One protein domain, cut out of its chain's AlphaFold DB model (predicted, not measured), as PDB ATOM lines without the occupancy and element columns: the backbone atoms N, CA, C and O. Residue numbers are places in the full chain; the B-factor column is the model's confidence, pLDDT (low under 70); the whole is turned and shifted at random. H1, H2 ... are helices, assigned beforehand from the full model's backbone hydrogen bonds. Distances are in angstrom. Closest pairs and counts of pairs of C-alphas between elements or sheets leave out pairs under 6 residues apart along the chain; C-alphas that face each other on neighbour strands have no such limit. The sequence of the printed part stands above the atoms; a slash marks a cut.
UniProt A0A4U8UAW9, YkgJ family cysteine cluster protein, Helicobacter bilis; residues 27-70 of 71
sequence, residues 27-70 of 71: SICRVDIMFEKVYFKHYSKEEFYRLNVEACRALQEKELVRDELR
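What this domain is: This is residues 27 to 70 of the 71 residues of the protein "YkgJ family cysteine cluster protein" of Helicobacter bilis (UniProt A0A4U8UAW9). One long helix, H2, makes most of the length, with a short helix, H1, slanted near its first end and the last residues, 63 to 70, folding back at its other end. The printed part has 44 residues with two named helices, H1 then H2, and no named strand; its class is all helix. It is loose, with a radius of gyration of the C-alphas of 12.1 A, and elongated, spanning 34 by 19 by 15 A.

Where its parts are: H1 holds residues 31 to 37, beginning at C-alpha 31 (176.469, 171.625, 145.439). H2 holds residues 45 to 62, 25.7 A long, ending at C-alpha 62 (195.554, 169.388, 153.337).

How they stand to each other: H1 and H2 are close but not clearly touching; their closest C-alphas, of Phe 35 and Lys 45, are 7.2 A apart. They run opposite ways at a steep tilt of 52 degrees. In H1 and H2 every O i to N i+4 pair is within hydrogen-bond range.

The domain as a whole: The C-alphas farthest apart, of Lys 41 and Glu 68, are 35.0 A apart. The printed part has no cut. The link from H1 to H2, 7 residues, is short. No printed residue is under 70 in pLDDT.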
ATOM      1  N   SER A  27     178.190 178.482 139.730       89.81
ATOM      2  CA  SER A  27     177.535 177.160 139.765       89.81
ATOM      3  C   SER A  27     178.452 176.064 140.310       89.81
ATOM      4  O   SER A  27     177.982 175.245 141.081       89.81
ATOM      5  N   ILE A  28     179.750 176.090 139.988       85.75
ATOM      6  CA  ILE A  28     180.733 175.104 140.470       85.75
ATOM      7  C   ILE A  28     180.840 175.031 142.003       85.75
ATOM      8  O   ILE A  28     181.149 173.975 142.541       85.75
ATOM      9  N   CYS A  29     180.534 176.121 142.710       81.88
ATOM     10  CA  CYS A  29     180.553 176.187 144.170       81.88
ATOM     11  C   CYS A  29     179.182 175.896 144.809       81.88
ATOM     12  O   CYS A  29     179.052 175.978 146.031       81.88
ATOM     13  N   ARG A  30     178.150 175.603 144.005       89.31
ATOM     14  CA  ARG A  30     176.785 175.311 144.456       89.31
ATOM     15  C   ARG A  30     176.487 173.825 144.289       89.31
ATOM     16  O   ARG A  30     176.231 173.349 143.184       89.31
ATOM     17  N   VAL A  31     176.544 173.096 145.400       90.50
ATOM     18  CA  VAL A  31     176.469 171.625 145.439       90.50
ATOM     19  C   VAL A  31     175.147 171.114 144.851       90.50
ATOM     20  O   VAL A  31     175.140 170.186 144.046       90.50
ATOM     21  N   ASP A  32     174.036 171.767 145.188       90.81
ATOM     22  CA  ASP A  32     172.703 171.536 144.625       90.81
ATOM     23  C   ASP A  32     172.695 171.636 143.091       90.81
ATOM     24  O   ASP A  32     172.304 170.693 142.402       90.81
ATOM     25  N   ILE A  33     173.225 172.737 142.555       94.44
ATOM     26  CA  ILE A  33     173.248 173.007 141.113       94.44
ATOM     27  C   ILE A  33     174.167 172.035 140.368       94.44
ATOM     28  O   ILE A  33     173.827 171.570 139.279       94.44
ATOM     29  N   MET A  34     175.341 171.724 140.920       95.00
ATOM     30  CA  MET A  34     176.283 170.808 140.269       95.00
ATOM     31  C   MET A  34     175.774 169.375 140.232       95.00
ATOM     32  O   MET A  34     176.039 168.670 139.252       95.00
ATOM     33  N   PHE A  35     175.020 168.949 141.249       97.06
ATOM     34  CA  PHE A  35     174.345 167.662 141.203       97.06
ATOM     35  C   PHE A  35     173.416 167.591 139.991       97.06
ATOM     36  O   PHE A  35     173.599 166.738 139.127       97.06
ATOM     37  N   GLU A  36     172.491 168.542 139.872       96.62
ATOM     38  CA  GLU A  36     171.499 168.565 138.794       96.62
ATOM     39  C   GLU A  36     172.119 168.725 137.401       96.62
ATOM     40  O   GLU A  36     171.648 168.122 136.439       96.62
ATOM     41  N   LYS A  37     173.189 169.517 137.266       96.12
ATOM     42  CA  LYS A  37     173.811 169.777 135.958       96.12
ATOM     43  C   LYS A  37     174.747 168.668 135.489       96.12
ATOM     44  O   LYS A  37     174.845 168.434 134.285       96.12
ATOM     45  N   VAL A  38     175.474 168.033 136.408       95.75
ATOM     46  CA  VAL A  38     176.615 167.171 136.062       95.75
ATOM     47  C   VAL A  38     176.498 165.802 136.718       95.75
ATOM     48  O   VAL A  38     176.538 164.785 136.029       95.75
ATOM     49  N   TYR A  39     176.338 165.760 138.038       96.69
ATOM     50  CA  TYR A  39     176.598 164.538 138.802       96.69
ATOM     51  C   TYR A  39     175.398 163.599 138.967       96.69
ATOM     52  O   TYR A  39     175.605 162.434 139.299       96.69
ATOM     53  N   PHE A  40     174.173 164.035 138.653       97.06
ATOM     54  CA  PHE A  40     172.965 163.203 138.760       97.06
ATOM     55  C   PHE A  40     173.010 161.939 137.890       97.06
ATOM     56  O   PHE A  40     172.320 160.965 138.171       97.06
ATOM     57  N   LYS A  41     173.812 161.955 136.817       97.81
ATOM     58  CA  LYS A  41     174.011 160.801 135.925       97.81
ATOM     59  C   LYS A  41     174.994 159.774 136.484       97.81
ATOM     60  O   LYS A  41     175.081 158.675 135.948       97.81
ATOM     61  N   HIS A  42     175.767 160.151 137.499       97.38
ATOM     62  CA  HIS A  42     176.893 159.373 138.010       97.38
ATOM     63  C   HIS A  42     176.662 158.860 139.430       97.38
ATOM     64  O   HIS A  42     177.175 157.799 139.769       97.38
ATOM     65  N   TYR A  43     175.895 159.590 140.240       97.38
ATOM     66  CA  TYR A  43     175.691 159.285 141.652       97.38
ATOM     67  C   TYR A  43     174.233 159.499 142.045       97.38
ATOM     68  O   TYR A  43     173.557 160.379 141.505       97.38
ATOM     69  N   SER A  44     173.765 158.760 143.051       97.94
ATOM     70  CA  SER A  44     172.591 159.201 143.799       97.94
ATOM     71  C   SER A  44     172.889 160.516 144.531       97.94
ATOM     72  O   SER A  44     174.043 160.882 144.780       97.94
ATOM     73  N   LYS A  45     171.833 161.249 144.899       95.88
ATOM     74  CA  LYS A  45     171.972 162.518 145.629       95.88
ATOM     75  C   LYS A  45     172.676 162.321 146.976       95.88
ATOM     76  O   LYS A  45     173.518 163.130 147.352       95.88
ATOM     77  N   GLU A  46     172.366 161.223 147.659       96.81
ATOM     78  CA  GLU A  46     172.986 160.843 148.929       96.81
ATOM     79  C   GLU A  46     174.479 160.526 148.768       96.81
ATOM     80  O   GLU A  46     175.307 161.088 149.485       96.81
ATOM     81  N   GLU A  47     174.847 159.699 147.783       98.00
ATOM     82  CA  GLU A  47     176.254 159.387 147.504       98.00
ATOM     83  C   GLU A  47     177.052 160.634 147.138       98.00
ATOM     84  O   GLU A  47     178.164 160.821 147.631       98.00
ATOM     85  N   PHE A  48     176.480 161.512 146.313       97.00
ATOM     86  CA  PHE A  48     177.126 162.763 145.941       97.00
ATOM     87  C   PHE A  48     177.409 163.635 147.169       97.00
ATOM     88  O   PHE A  48     178.513 164.161 147.308       97.00
ATOM     89  N   TYR A  49     176.454 163.762 148.092       94.25
ATOM     90  CA  TYR A  49     176.657 164.523 149.324       94.25
ATOM     91  C   TYR A  49     177.710 163.896 150.231       94.25
ATOM     92  O   TYR A  49     178.585 164.615 150.718       94.25
ATOM     93  N   ARG A  50     177.699 162.569 150.390       96.38
ATOM     94  CA  ARG A  50     178.736 161.857 151.148       96.38
ATOM     95  C   ARG A  50     180.131 162.135 150.577       96.38
ATOM     96  O   ARG A  50     181.030 162.517 151.323       96.38
ATOM     97  N   LEU A  51     180.290 162.021 149.256       96.00
ATOM     98  CA  LEU A  51     181.561 162.272 148.570       96.00
ATOM     99  C   LEU A  51     182.019 163.734 148.688       96.00
ATOM    100  O   LEU A  51     183.211 163.985 148.849       96.00
ATOM    101  N   ASN A  52     181.099 164.703 148.649       92.25
ATOM    102  CA  ASN A  52     181.449 166.112 148.858       92.25
ATOM    103  C   ASN A  52     181.963 166.366 150.282       92.25
ATOM    104  O   ASN A  52     182.941 167.088 150.448       92.25
ATOM    105  N   VAL A  53     181.352 165.758 151.306       92.19
ATOM    106  CA  VAL A  53     181.833 165.870 152.695       92.19
ATOM    107  C   VAL A  53     183.223 165.248 152.843       92.19
ATOM    108  O   VAL A  53     184.097 165.849 153.465       92.19
ATOM    109  N   GLU A  54     183.458 164.080 152.241       95.56
ATOM    110  CA  GLU A  54     184.774 163.427 152.234       95.56
ATOM    111  C   GLU A  54     185.841 164.288 151.549       95.56
ATOM    112  O   GLU A  54     186.917 164.498 152.110       95.56
ATOM    113  N   ALA A  55     185.522 164.862 150.386       92.38
ATOM    114  CA  ALA A  55     186.412 165.780 149.684       92.38
ATOM    115  C   ALA A  55     186.699 167.046 150.510       92.38
ATOM    116  O   ALA A  55     187.854 167.457 150.616       92.38
ATOM    117  N   CYS A  56     185.682 167.639 151.143       89.12
ATOM    118  CA  CYS A  56     185.854 168.792 152.028       89.12
ATOM    119  C   CYS A  56     186.785 168.478 153.202       89.12
ATOM    120  O   CYS A  56     187.683 169.268 153.478       89.12
ATOM    121  N   ARG A  57     186.624 167.324 153.864       90.88
ATOM    122  CA  ARG A  57     187.509 166.902 154.964       90.88
ATOM    123  C   ARG A  57     188.955 166.740 154.504       90.88
ATOM    124  O   ARG A  57     189.857 167.240 155.174       90.88
ATOM    125  N   ALA A  58     189.167 166.107 153.349       93.12
ATOM    126  CA  ALA A  58     190.497 165.934 152.768       93.12
ATOM    127  C   ALA A  58     191.158 167.280 152.414       93.12
ATOM    128  O   ALA A  58     192.346 167.474 152.661       93.12
ATOM    129  N   LEU A  59     190.389 168.231 151.873       88.25
ATOM    130  CA  LEU A  59     190.873 169.585 151.592       88.25
ATOM    131  C   LEU A  59     191.189 170.355 152.879       88.25
ATOM    132  O   LEU A  59     192.239 170.977 152.966       88.25
ATOM    133  N   GLN A  60     190.323 170.285 153.892       89.12
ATOM    134  CA  GLN A  60     190.558 170.926 155.189       89.12
ATOM    135  C   GLN A  60     191.831 170.405 155.863       89.12
ATOM    136  O   GLN A  60     192.591 171.193 156.416       89.12
ATOM    137  N   GLU A  61     192.074 169.093 155.795       92.00
ATOM    138  CA  GLU A  61     193.300 168.481 156.308       92.00
ATOM    139  C   GLU A  61     194.536 168.957 155.544       92.00
ATOM    140  O   GLU A  61     195.523 169.362 156.153       92.00
ATOM    141  N   LYS A  62     194.460 168.961 154.210       93.69
ATOM    142  CA  LYS A  62     195.554 169.388 153.337       93.69
ATOM    143  C   LYS A  62     195.937 170.856 153.545       93.69
ATOM    144  O   LYS A  62     197.122 171.173 153.569       93.69
ATOM    145  N   GLU A  63     194.948 171.734 153.678       92.88
ATOM    146  CA  GLU A  63     195.148 173.181 153.825       92.88
ATOM    147  C   GLU A  63     195.328 173.609 155.294       92.88
ATOM    148  O   GLU A  63     195.387 174.803 155.584       92.88
ATOM    149  N   LEU A  64     195.417 172.649 156.228       91.69
ATOM    150  CA  LEU A  64     195.589 172.892 157.666       91.69
ATOM    151  C   LEU A  64     194.541 173.869 158.228       91.69
ATOM    152  O   LEU A  64     194.845 174.758 159.028       91.69
ATOM    153  N   VAL A  65     193.289 173.709 157.789       85.88
ATOM    154  CA  VAL A  65     192.163 174.497 158.296       85.88
ATOM    155  C   VAL A  65     192.043 174.262 159.799       85.88
ATOM    156  O   VAL A  65     192.056 173.117 160.248       85.88
ATOM    157  N   ARG A  66     191.919 175.352 160.570       86.12
ATOM    158  CA  ARG A  66     191.789 175.302 162.035       86.12
ATOM    159  C   ARG A  66     190.683 174.339 162.457       86.12
ATOM    160  O   ARG A  66     189.607 174.361 161.859       86.12
ATOM    161  N   ASP A  67     190.928 173.558 163.504       85.31
ATOM    162  CA  ASP A  67     190.020 172.491 163.941       85.31
ATOM    163  C   ASP A  67     188.625 173.015 164.300       85.31
ATOM    164  O   ASP A  67     187.630 172.357 164.013       85.31
ATOM    165  N   GLU A  68     188.530 174.246 164.813       85.50
ATOM    166  CA  GLU A  68     187.242 174.893 165.115       85.50
ATOM    167  C   GLU A  68     186.361 175.149 163.875       85.50
ATOM    168  O   GLU A  68     185.182 175.473 164.013       85.50
ATOM    169  N   LEU A  69     186.930 175.056 162.669       78.69
ATOM    170  CA  LEU A  69     186.258 175.284 161.387       78.69
ATOM    171  C   LEU A  69     186.073 173.995 160.567       78.69
ATOM    172  O   LEU A  69     185.571 174.056 159.439       78.69
ATOM    173  N   ARG A  70     186.512 172.844 161.086       78.50
ATOM    174  CA  ARG A  70     186.385 171.547 160.409       78.50
ATOM    175  C   ARG A  70     184.990 170.948 160.628       78.50
ATOM    176  O   ARG A  70     184.323 171.261 161.610       78.50
TER     177      ARG A  70